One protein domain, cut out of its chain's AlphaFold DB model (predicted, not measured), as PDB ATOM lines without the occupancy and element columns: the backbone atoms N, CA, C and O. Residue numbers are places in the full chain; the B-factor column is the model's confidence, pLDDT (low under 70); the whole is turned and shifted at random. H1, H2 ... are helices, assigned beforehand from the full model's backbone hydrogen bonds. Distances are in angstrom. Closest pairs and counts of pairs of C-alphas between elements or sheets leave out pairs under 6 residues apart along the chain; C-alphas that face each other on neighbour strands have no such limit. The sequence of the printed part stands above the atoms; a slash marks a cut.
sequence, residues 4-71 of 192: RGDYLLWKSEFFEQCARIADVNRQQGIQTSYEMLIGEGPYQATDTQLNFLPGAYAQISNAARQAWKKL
ATOM      1  N   ARG A   4     -32.730 -35.156 -16.671       67.12
ATOM      2  CA  ARG A   4     -32.042 -34.062 -15.978       67.12
ATOM      3  C   ARG A   4     -31.289 -33.116 -16.920       67.12
ATOM      4  O   ARG A   4     -31.247 -31.928 -16.636       67.12
ATOM      5  N   GLY A   5     -30.711 -33.610 -18.017       76.06
ATOM      6  CA  GLY A   5     -29.969 -32.776 -18.973       76.06
ATOM      7  C   GLY A   5     -30.893 -31.857 -19.769       76.06
ATOM      8  O   GLY A   5     -30.664 -30.651 -19.832       76.06
ATOM      9  N   ASP A   6     -31.989 -32.416 -20.286       81.50
ATOM     10  CA  ASP A   6     -32.988 -31.661 -21.051       81.50
ATOM     11  C   ASP A   6     -33.699 -30.621 -20.174       81.50
ATOM     12  O   ASP A   6     -33.953 -29.507 -20.624       81.50
ATOM     13  N   TYR A   7     -33.953 -30.943 -18.899       84.25
ATOM     14  CA  TYR A   7     -34.496 -29.981 -17.937       84.25
ATOM     15  C   TYR A   7     -33.555 -28.792 -17.705       84.25
ATOM     16  O   TYR A   7     -34.015 -27.653 -17.688       84.25
ATOM     17  N   LEU A   8     -32.248 -29.028 -17.543       88.12
ATOM     18  CA  LEU A   8     -31.278 -27.947 -17.346       88.12
ATOM     19  C   LEU A   8     -31.178 -27.046 -18.578       88.12
ATOM     20  O   LEU A   8     -31.153 -25.824 -18.438       88.12
ATOM     21  N   LEU A   9     -31.182 -27.638 -19.775       88.19
ATOM     22  CA  LEU A   9     -31.167 -26.879 -21.020       88.19
ATOM     23  C   LEU A   9     -32.454 -26.065 -21.192       88.19
ATOM     24  O   LEU A   9     -32.394 -24.878 -21.498       88.19
ATOM     25  N   TRP A  10     -33.611 -26.675 -20.918       92.25
ATOM     26  CA  TRP A  10     -34.898 -25.985 -20.955       92.25
ATOM     27  C   TRP A  10     -34.922 -24.819 -19.972       92.25
ATOM     28  O   TRP A  10     -35.344 -23.726 -20.333       92.25
ATOM     29  N   LYS A  11     -34.447 -25.038 -18.740       93.00
ATOM     30  CA  LYS A  11     -34.422 -24.014 -17.694       93.00
ATOM     31  C   LYS A  11     -33.523 -22.840 -18.086       93.00
ATOM     32  O   LYS A  11     -33.936 -21.700 -17.908       93.00
ATOM     33  N   SER A  12     -32.344 -23.114 -18.652       93.50
ATOM     34  CA  SER A  12     -31.435 -22.076 -19.160       93.50
ATOM     35  C   SER A  12     -32.106 -21.230 -20.242       93.50
ATOM     36  O   SER A  12     -32.186 -20.010 -20.118       93.50
ATOM     37  N   GLU A  13     -32.674 -21.880 -21.261       94.81
ATOM     38  CA  GLU A  13     -33.371 -21.201 -22.360       94.81
ATOM     39  C   GLU A  13     -34.599 -20.425 -21.873       94.81
ATOM     40  O   GLU A  13     -34.858 -19.309 -22.319       94.81
ATOM     41  N   PHE A  14     -35.364 -20.986 -20.937       96.69
ATOM     42  CA  PHE A  14     -36.520 -20.321 -20.343       96.69
ATOM     43  C   PHE A  14     -36.107 -19.036 -19.620       96.69
ATOM     44  O   PHE A  14     -36.716 -17.992 -19.845       96.69
ATOM     45  N   PHE A  15     -35.039 -19.079 -18.822       97.00
ATOM     46  CA  PHE A  15     -34.548 -17.913 -18.086       97.00
ATOM     47  C   PHE A  15     -34.039 -16.826 -19.041       97.00
ATOM     48  O   PHE A  15     -34.384 -15.656 -18.880       97.00
ATOM     49  N   GLU A  16     -33.319 -17.196 -20.101       96.94
ATOM     50  CA  GLU A  16     -32.895 -16.245 -21.137       96.94
ATOM     51  C   GLU A  16     -34.078 -15.584 -21.864       96.94
ATOM     52  O   GLU A  16     -34.044 -14.389 -22.174       96.94
ATOM     53  N   GLN A  17     -35.143 -16.342 -22.145       97.19
ATOM     54  CA  GLN A  17     -36.369 -15.804 -22.741       97.19
ATOM     55  C   GLN A  17     -37.064 -14.820 -21.797       97.19
ATOM     56  O   GLN A  17     -37.473 -13.741 -22.231       97.19
ATOM     57  N   CYS A  18     -37.169 -15.162 -20.512       97.44
ATOM     58  CA  CYS A  18     -37.727 -14.282 -19.489       97.44
ATOM     59  C   CYS A  18     -36.921 -12.983 -19.357       97.44
ATOM     60  O   CYS A  18     -37.526 -11.916 -19.280       97.44
ATOM     61  N   ALA A  19     -35.587 -13.045 -19.404       97.25
ATOM     62  CA  ALA A  19     -34.728 -11.859 -19.362       97.25
ATOM     63  C   ALA A  19     -35.012 -10.915 -20.543       97.25
ATOM     64  O   ALA A  19     -35.292  -9.733 -20.346       97.25
ATOM     65  N   ARG A  20     -35.073 -11.455 -21.768       97.44
ATOM     66  CA  ARG A  20     -35.399 -10.665 -22.967       97.44
ATOM     67  C   ARG A  20     -36.786 -10.031 -22.908       97.44
ATOM     68  O   ARG A  20     -36.958  -8.890 -23.328       97.44
ATOM     69  N   ILE A  21     -37.783 -10.757 -22.405       97.12
ATOM     70  CA  ILE A  21     -39.135 -10.212 -22.234       97.12
ATOM     71  C   ILE A  21     -39.133  -9.087 -21.191       97.12
ATOM     72  O   ILE A  21     -39.752  -8.052 -21.427       97.12
ATOM     73  N   ALA A  22     -38.426  -9.257 -20.072       96.81
ATOM     74  CA  ALA A  22     -38.332  -8.241 -19.028       96.81
ATOM     75  C   ALA A  22     -37.686  -6.938 -19.535       96.81
ATOM     76  O   ALA A  22     -38.178  -5.853 -19.217       96.81
ATOM     77  N   ASP A  23     -36.654  -7.027 -20.378       97.25
ATOM     78  CA  ASP A  23     -36.035  -5.856 -21.010       97.25
ATOM     79  C   ASP A  23     -37.026  -5.087 -21.894       97.25
ATOM     80  O   ASP A  23     -37.128  -3.861 -21.807       97.25
ATOM     81  N   VAL A  24     -37.808  -5.805 -22.708       97.06
ATOM     82  CA  VAL A  24     -38.855  -5.203 -23.549       97.06
ATOM     83  C   VAL A  24     -39.954  -4.579 -22.688       97.06
ATOM     84  O   VAL A  24     -40.352  -3.440 -22.932       97.06
ATOM     85  N   ASN A  25     -40.408  -5.278 -21.646       96.50
ATOM     86  CA  ASN A  25     -41.414  -4.767 -20.717       96.50
ATOM     87  C   ASN A  25     -40.964  -3.458 -20.064       96.50
ATOM     88  O   ASN A  25     -41.738  -2.503 -20.009       96.50
ATOM     89  N   ARG A  26     -39.700  -3.387 -19.627       95.44
ATOM     90  CA  ARG A  26     -39.118  -2.186 -19.021       95.44
ATOM     91  C   ARG A  26     -39.144  -0.996 -19.977       95.44
ATOM     92  O   ARG A  26     -39.484   0.106 -19.557       95.44
ATOM     93  N   GLN A  27     -38.817  -1.210 -21.251       95.50
ATOM     94  CA  GLN A  27     -38.864  -0.156 -22.274       95.50
ATOM     95  C   GLN A  27     -40.294   0.308 -22.569       95.50
ATOM     96  O   GLN A  27     -40.510   1.473 -22.892       95.50
ATOM     97  N   GLN A  28     -41.270  -0.591 -22.443       94.69
ATOM     98  CA  GLN A  28     -42.684  -0.324 -22.716       94.69
ATOM     99  C   GLN A  28     -43.478   0.129 -21.479       94.69
ATOM    100  O   GLN A  28     -44.681   0.358 -21.582       94.69
ATOM    101  N   GLY A  29     -42.841   0.246 -20.309       92.75
ATOM    102  CA  GLY A  29     -43.520   0.593 -19.055       92.75
ATOM    103  C   GLY A  29     -44.481  -0.489 -18.543       92.75
ATOM    104  O   GLY A  29     -45.368  -0.197 -17.742       92.75
ATOM    105  N   ILE A  30     -44.327  -1.737 -18.995       94.25
ATOM    106  CA  ILE A  30     -45.126  -2.880 -18.541       94.25
ATOM    107  C   ILE A  30     -44.574  -3.354 -17.194       94.25
ATOM    108  O   ILE A  30     -43.394  -3.672 -17.070       94.25
ATOM    109  N   GLN A  31     -45.441  -3.463 -16.187       91.25
ATOM    110  CA  GLN A  31     -45.072  -3.829 -14.812       91.25
ATOM    111  C   GLN A  31     -44.861  -5.344 -14.606       91.25
ATOM    112  O   GLN A  31     -45.206  -5.887 -13.562       91.25
ATOM    113  N   THR A  32     -44.294  -6.036 -15.594       94.31
ATOM    114  CA  THR A  32     -43.953  -7.460 -15.500       94.31
ATOM    115  C   THR A  32     -42.435  -7.599 -15.464       94.31
ATOM    116  O   THR A  32     -41.765  -7.473 -16.492       94.31
ATOM    117  N   SER A  33     -41.899  -7.813 -14.260       94.94
ATOM    118  CA  SER A  33     -40.458  -7.911 -13.987       94.94
ATOM    119  C   SER A  33     -39.880  -9.285 -14.337       94.94
ATOM    120  O   SER A  33     -40.616 -10.251 -14.538       94.94
ATOM    121  N   TYR A  34     -38.553  -9.386 -14.385       96.56
ATOM    122  CA  TYR A  34     -37.868 -10.656 -14.617       96.56
ATOM    123  C   TYR A  34     -38.208 -11.685 -13.532       96.56
ATOM    124  O   TYR A  34     -38.604 -12.804 -13.847       96.56
ATOM    125  N   GLU A  35     -38.146 -11.276 -12.266       95.44
ATOM    126  CA  GLU A  35     -38.431 -12.104 -11.095       95.44
ATOM    127  C   GLU A  35     -39.870 -12.635 -11.117       95.44
ATOM    128  O   GLU A  35     -40.117 -13.778 -10.734       95.44
ATOM    129  N   MET A  36     -40.808 -11.832 -11.626       95.19
ATOM    130  CA  MET A  36     -42.204 -12.228 -11.823       95.19
ATOM    131  C   MET A  36     -42.339 -13.312 -12.900       95.19
ATOM    132  O   MET A  36     -43.115 -14.250 -12.732       95.19
ATOM    133  N   LEU A  37     -41.572 -13.209 -13.991       96.06
ATOM    134  CA  LEU A  37     -41.610 -14.173 -15.094       96.06
ATOM    135  C   LEU A  37     -41.011 -15.534 -14.718       96.06
ATOM    136  O   LEU A  37     -41.501 -16.558 -15.191       96.06
ATOM    137  N   ILE A  38     -39.962 -15.549 -13.891       95.88
ATOM    138  CA  ILE A  38     -39.319 -16.793 -13.439       95.88
ATOM    139  C   ILE A  38     -39.897 -17.333 -12.122       95.88
ATOM    140  O   ILE A  38     -39.612 -18.473 -11.761       95.88
ATOM    141  N   GLY A  39     -40.721 -16.544 -11.424       94.00
ATOM    142  CA  GLY A  39     -41.337 -16.928 -10.153       94.00
ATOM    143  C   GLY A  39     -40.353 -16.964  -8.982       94.00
ATOM    144  O   GLY A  39     -40.496 -17.795  -8.088       94.00
ATOM    145  N   GLU A  40     -39.343 -16.093  -8.984       93.56
ATOM    146  CA  GLU A  40     -38.330 -16.008  -7.924       93.56
ATOM    147  C   GLU A  40     -38.457 -14.706  -7.109       93.56
ATOM    148  O   GLU A  40     -39.308 -13.851  -7.362       93.56
ATOM    149  N   GLY A  41     -37.638 -14.574  -6.060       92.69
ATOM    150  CA  GLY A  41     -37.679 -13.436  -5.142       92.69
ATOM    151  C   GLY A  41     -39.048 -13.283  -4.456       92.69
ATOM    152  O   GLY A  41     -39.535 -14.248  -3.862       92.69
ATOM    153  N   PRO A  42     -39.699 -12.106  -4.524       92.06
ATOM    154  CA  PRO A  42     -40.994 -11.880  -3.873       92.06
ATOM    155  C   PRO A  42     -42.146 -12.682  -4.506       92.06
ATOM    156  O   PRO A  42     -43.238 -12.745  -3.942       92.06
ATOM    157  N   TYR A  43     -41.910 -13.314  -5.660       93.56
ATOM    158  CA  TYR A  43     -42.905 -14.060  -6.429       93.56
ATOM    159  C   TYR A  43     -42.796 -15.580  -6.267       93.56
ATOM    160  O   TYR A  43     -43.401 -16.313  -7.045       93.56
ATOM    161  N   GLN A  44     -42.045 -16.075  -5.277       91.81
ATOM    162  CA  GLN A  44     -41.932 -17.518  -5.016       91.81
ATOM    163  C   GLN A  44     -43.238 -18.143  -4.508       91.81
ATOM    164  O   GLN A  44     -43.511 -19.311  -4.777       91.81
ATOM    165  N   ALA A  45     -44.043 -17.380  -3.766       93.56
ATOM    166  CA  ALA A  45     -45.301 -17.866  -3.214       93.56
ATOM    167  C   ALA A  45     -46.395 -17.931  -4.289       93.56
ATOM    168  O   ALA A  45     -46.620 -16.968  -5.027       93.56
ATOM    169  N   THR A  46     -47.121 -19.049  -4.334       90.44
ATOM    170  CA  THR A  46     -48.211 -19.275  -5.297       90.44
ATOM    171  C   THR A  46     -49.313 -18.225  -5.183       90.44
ATOM    172  O   THR A  46     -49.792 -17.749  -6.208       90.44
ATOM    173  N   ASP A  47     -49.659 -17.795  -3.969       92.31
ATOM    174  CA  ASP A  47     -50.680 -16.761  -3.755       92.31
ATOM    175  C   ASP A  47     -50.299 -15.436  -4.427       92.31
ATOM    176  O   ASP A  47     -51.146 -14.761  -5.010       92.31
ATOM    177  N   THR A  48     -49.011 -15.084  -4.433       90.31
ATOM    178  CA  THR A  48     -48.517 -13.907  -5.160       90.31
ATOM    179  C   THR A  48     -48.635 -14.111  -6.670       90.31
ATOM    180  O   THR A  48     -49.055 -13.195  -7.377       90.31
ATOM    181  N   GLN A  49     -48.311 -15.310  -7.166       91.31
ATOM    182  CA  GLN A  49     -48.374 -15.637  -8.594       91.31
ATOM    183  C   GLN A  49     -49.802 -15.629  -9.147       91.31
ATOM    184  O   GLN A  49     -50.003 -15.176 -10.269       91.31
ATOM    185  N   LEU A  50     -50.801 -16.063  -8.368       92.50
ATOM    186  CA  LEU A  50     -52.210 -16.090  -8.790       92.50
ATOM    187  C   LEU A  50     -52.795 -14.692  -9.047       92.50
ATOM    188  O   LEU A  50     -53.738 -14.547  -9.826       92.50
ATOM    189  N   ASN A  51     -52.216 -13.661  -8.433       92.06
ATOM    190  CA  ASN A  51     -52.676 -12.277  -8.540       92.06
ATOM    191  C   ASN A  51     -52.055 -11.510  -9.722       92.06
ATOM    192  O   ASN A  51     -52.202 -10.290  -9.825       92.06
ATOM    193  N   PHE A  52     -51.350 -12.194 -10.624       92.88
ATOM    194  CA  PHE A  52     -50.742 -11.556 -11.786       92.88
ATOM    195  C   PHE A  52     -51.775 -11.060 -12.799       92.88
ATOM    196  O   PHE A  52     -52.828 -11.662 -13.016       92.88
ATOM    197  N   LEU A  53     -51.421  -9.982 -13.502       91.00
ATOM    198  CA  LEU A  53     -52.186  -9.532 -14.657       91.00
ATOM    199  C   LEU A  53     -52.175 -10.606 -15.762       91.00
ATOM    200  O   LEU A  53     -51.126 -11.210 -16.006       91.00
ATOM    201  N   PRO A  54     -53.281 -10.786 -16.515       91.25
ATOM    202  CA  PRO A  54     -53.379 -11.785 -17.584       91.25
ATOM    203  C   PRO A  54     -52.211 -11.783 -18.583       91.25
ATOM    204  O   PRO A  54     -51.773 -12.836 -19.050       91.25
ATOM    205  N   GLY A  55     -51.665 -10.598 -18.883       92.44
ATOM    206  CA  GLY A  55     -50.523 -10.437 -19.783       92.44
ATOM    207  C   GLY A  55     -49.247 -11.137 -19.303       92.44
ATOM    208  O   GLY A  55     -48.503 -11.663 -20.130       92.44
ATOM    209  N   ALA A  56     -49.012 -11.219 -17.990       93.88
ATOM    210  CA  ALA A  56     -47.840 -11.895 -17.438       93.88
ATOM    211  C   ALA A  56     -47.887 -13.405 -17.712       93.88
ATOM    212  O   ALA A  56     -46.907 -13.971 -18.191       93.88
ATOM    213  N   TYR A  57     -49.042 -14.054 -17.533       94.94
ATOM    214  CA  TYR A  57     -49.197 -15.477 -17.860       94.94
ATOM    215  C   TYR A  57     -48.965 -15.761 -19.346       94.94
ATOM    216  O   TYR A  57     -48.336 -16.759 -19.702       94.94
ATOM    217  N   ALA A  58     -49.439 -14.874 -20.228       95.12
ATOM    218  CA  ALA A  58     -49.213 -15.007 -21.664       95.12
ATOM    219  C   ALA A  58     -47.714 -14.935 -22.007       95.12
ATOM    220  O   ALA A  58     -47.221 -15.740 -22.801       95.12
ATOM    221  N   GLN A  59     -46.980 -14.021 -21.369       96.12
ATOM    222  CA  GLN A  59     -45.533 -13.880 -21.526       96.12
ATOM    223  C   GLN A  59     -44.767 -15.103 -21.004       96.12
ATOM    224  O   GLN A  59     -43.942 -15.650 -21.735       96.12
ATOM    225  N   ILE A  60     -45.094 -15.586 -19.801       96.19
ATOM    226  CA  ILE A  60     -44.502 -16.798 -19.202       96.19
ATOM    227  C   ILE A  60     -44.747 -18.012 -20.107       96.19
ATOM    228  O   ILE A  60     -43.819 -18.747 -20.451       96.19
ATOM    229  N   SER A  61     -45.988 -18.196 -20.567       94.94
ATOM    230  CA  SER A  61     -46.357 -19.290 -21.472       94.94
ATOM    231  C   SER A  61     -45.599 -19.224 -22.800       94.94
ATOM    232  O   SER A  61     -45.188 -20.255 -23.338       94.94
ATOM    233  N   ASN A  62     -45.402 -18.021 -23.344       95.06
ATOM    234  CA  ASN A  62     -44.632 -17.818 -24.564       95.06
ATOM    235  C   ASN A  62     -43.143 -18.139 -24.359       95.06
ATOM    236  O   ASN A  62     -42.575 -18.876 -25.165       95.06
ATOM    237  N   ALA A  63     -42.529 -17.663 -23.272       96.12
ATOM    238  CA  ALA A  63     -41.142 -17.974 -22.923       96.12
ATOM    239  C   ALA A  63     -40.923 -19.488 -22.782       96.12
ATOM    240  O   ALA A  63     -40.033 -20.050 -23.421       96.12
ATOM    241  N   ALA A  64     -41.802 -20.169 -22.040       93.62
ATOM    242  CA  ALA A  64     -41.749 -21.617 -21.856       93.62
ATOM    243  C   ALA A  64     -41.889 -22.378 -23.183       93.62
ATOM    244  O   ALA A  64     -41.151 -23.332 -23.441       93.62
ATOM    245  N   ARG A  65     -42.803 -21.941 -24.062       90.50
ATOM    246  CA  ARG A  65     -42.974 -22.520 -25.405       90.50
ATOM    247  C   ARG A  65     -41.742 -22.328 -26.281       90.50
ATOM    248  O   ARG A  65     -41.392 -23.234 -27.033       90.50
ATOM    249  N   GLN A  66     -41.092 -21.170 -26.216       90.38
ATOM    250  CA  GLN A  66     -39.870 -20.926 -26.980       90.38
ATOM    251  C   GLN A  66     -38.700 -21.770 -26.472       90.38
ATOM    252  O   GLN A  66     -37.995 -22.352 -27.293       90.38
ATOM    253  N   ALA A  67     -38.546 -21.907 -25.154       91.00
ATOM    254  CA  ALA A  67     -37.538 -22.779 -24.557       91.00
ATOM    255  C   ALA A  67     -37.735 -24.246 -24.974       91.00
ATOM    256  O   ALA A  67     -36.792 -24.912 -25.389       91.00
ATOM    257  N   TRP A  68     -38.981 -24.731 -24.986       87.19
ATOM    258  CA  TRP A  68     -39.297 -26.080 -25.473       87.19
ATOM    259  C   TRP A  68     -38.899 -26.316 -26.932       87.19
ATOM    260  O   TRP A  68     -38.409 -27.391 -27.263       87.19
ATOM    261  N   LYS A  69     -39.070 -25.318 -27.805       84.19
ATOM    262  CA  LYS A  69     -38.666 -25.411 -29.218       84.19
ATOM    263  C   LYS A  69     -37.147 -25.452 -29.416       84.19
ATOM    264  O   LYS A  69     -36.702 -25.858 -30.485       84.19
ATOM    265  N   LYS A  70     -36.371 -24.981 -28.437       82.69
ATOM    266  CA  LYS A  70     -34.902 -24.916 -28.488       82.69
ATOM    267  C   LYS A  70     -34.224 -26.192 -28.011       82.69
ATOM    268  O   LYS A  70     -33.044 -26.383 -28.291       82.69
ATOM    269  N   LEU A  71     -34.959 -27.071 -27.336       82.00
ATOM    270  CA  LEU A  71     -34.418 -28.363 -26.953       82.00
ATOM    271  C   LEU A  71     -34.075 -29.191 -28.195       82.00
ATOM    272  O   LEU A  71     -34.855 -29.208 -29.155       82.00
TER     273      LEU A  71
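AT A GLANCE: This is residues 4 to 71 of the 192 residues of the protein "endogenous retrovirus group K member 10 Gag polyprotein-like" of Ovis aries (UniProt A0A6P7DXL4). Two long helices, H1 and H4, pack on each other and cross as a slanting X, running opposite ways, with the short helix H2 packed on both of them. A second short helix, H3, sits off this core in the stretch of chain between H2 and H4, and touches no helix. The printed part has 68 residues with four named helices, H1, H2, H3 and H4 in that order, and no named strand; the class is all helix. It is compact, with a radius of gyration of the C-alphas of 11.9 A, and the C-alphas span 33 by 27 by 18 A.

IN THESE COORDINATES: Find C-alpha 4 at (-32.042, -34.062, -15.978); from there H1, residues 4 to 27, runs 35.2 A to C-alpha 27 at (-38.864, -0.156, -22.274), with y rising. Next look at residues 34 to 38, which are H2, and then at residues 46 to 50, which are H3; each of these two has 5 residues. Last comes H4, residues 54 to 70, which runs 25.2 A and ends with C-alpha 70 at (-34.902, -24.916, -28.488).

HOW THE PARTS SIT: Begin at H1, which touches H4 with residues 10 to 21 alone; the closest C-alphas, those of Glu 13 and Ala 67, are 5.0 A apart. Their lines stand at a steep tilt of 44 degrees, and the two helices run opposite ways. H1 also touches H2, with residues 15 to 22 of H1 alone, and there the closest C-alphas, those of Ala 22 and Tyr 34, are 5.1 A apart. Go on to residues 56 to 60 of H4, with which alone it touches H2; the closest C-alphas, those of Leu 37 and Ile 60, are 5.7 A apart. H2 and H3 are close but not clearly touching, with the C-alphas of Met 36 and Gln 49 the closest, at 7.8 A. H1 and H3 are apart, and so are H3 and H4. In H1, H2, H3 and H4, check the backbone O of residue i against N of residue i+4: every such pair is within hydrogen-bond range.

THE WHOLE: Look for the two C-alphas farthest apart at Arg 4 and Gly 29, 36.6 A from each other; the first and last printed C-alphas, of Arg 4 and Leu 71, are 12.6 A apart. The printed part has no cut. The link from H3 to H4 is tight, with 3 residues, and the links from H1 to H2 and from H2 to H3 are short, with 6 and 7 residues. The mean pLDDT of the printed part is 92.5, and residue 4 is under 70.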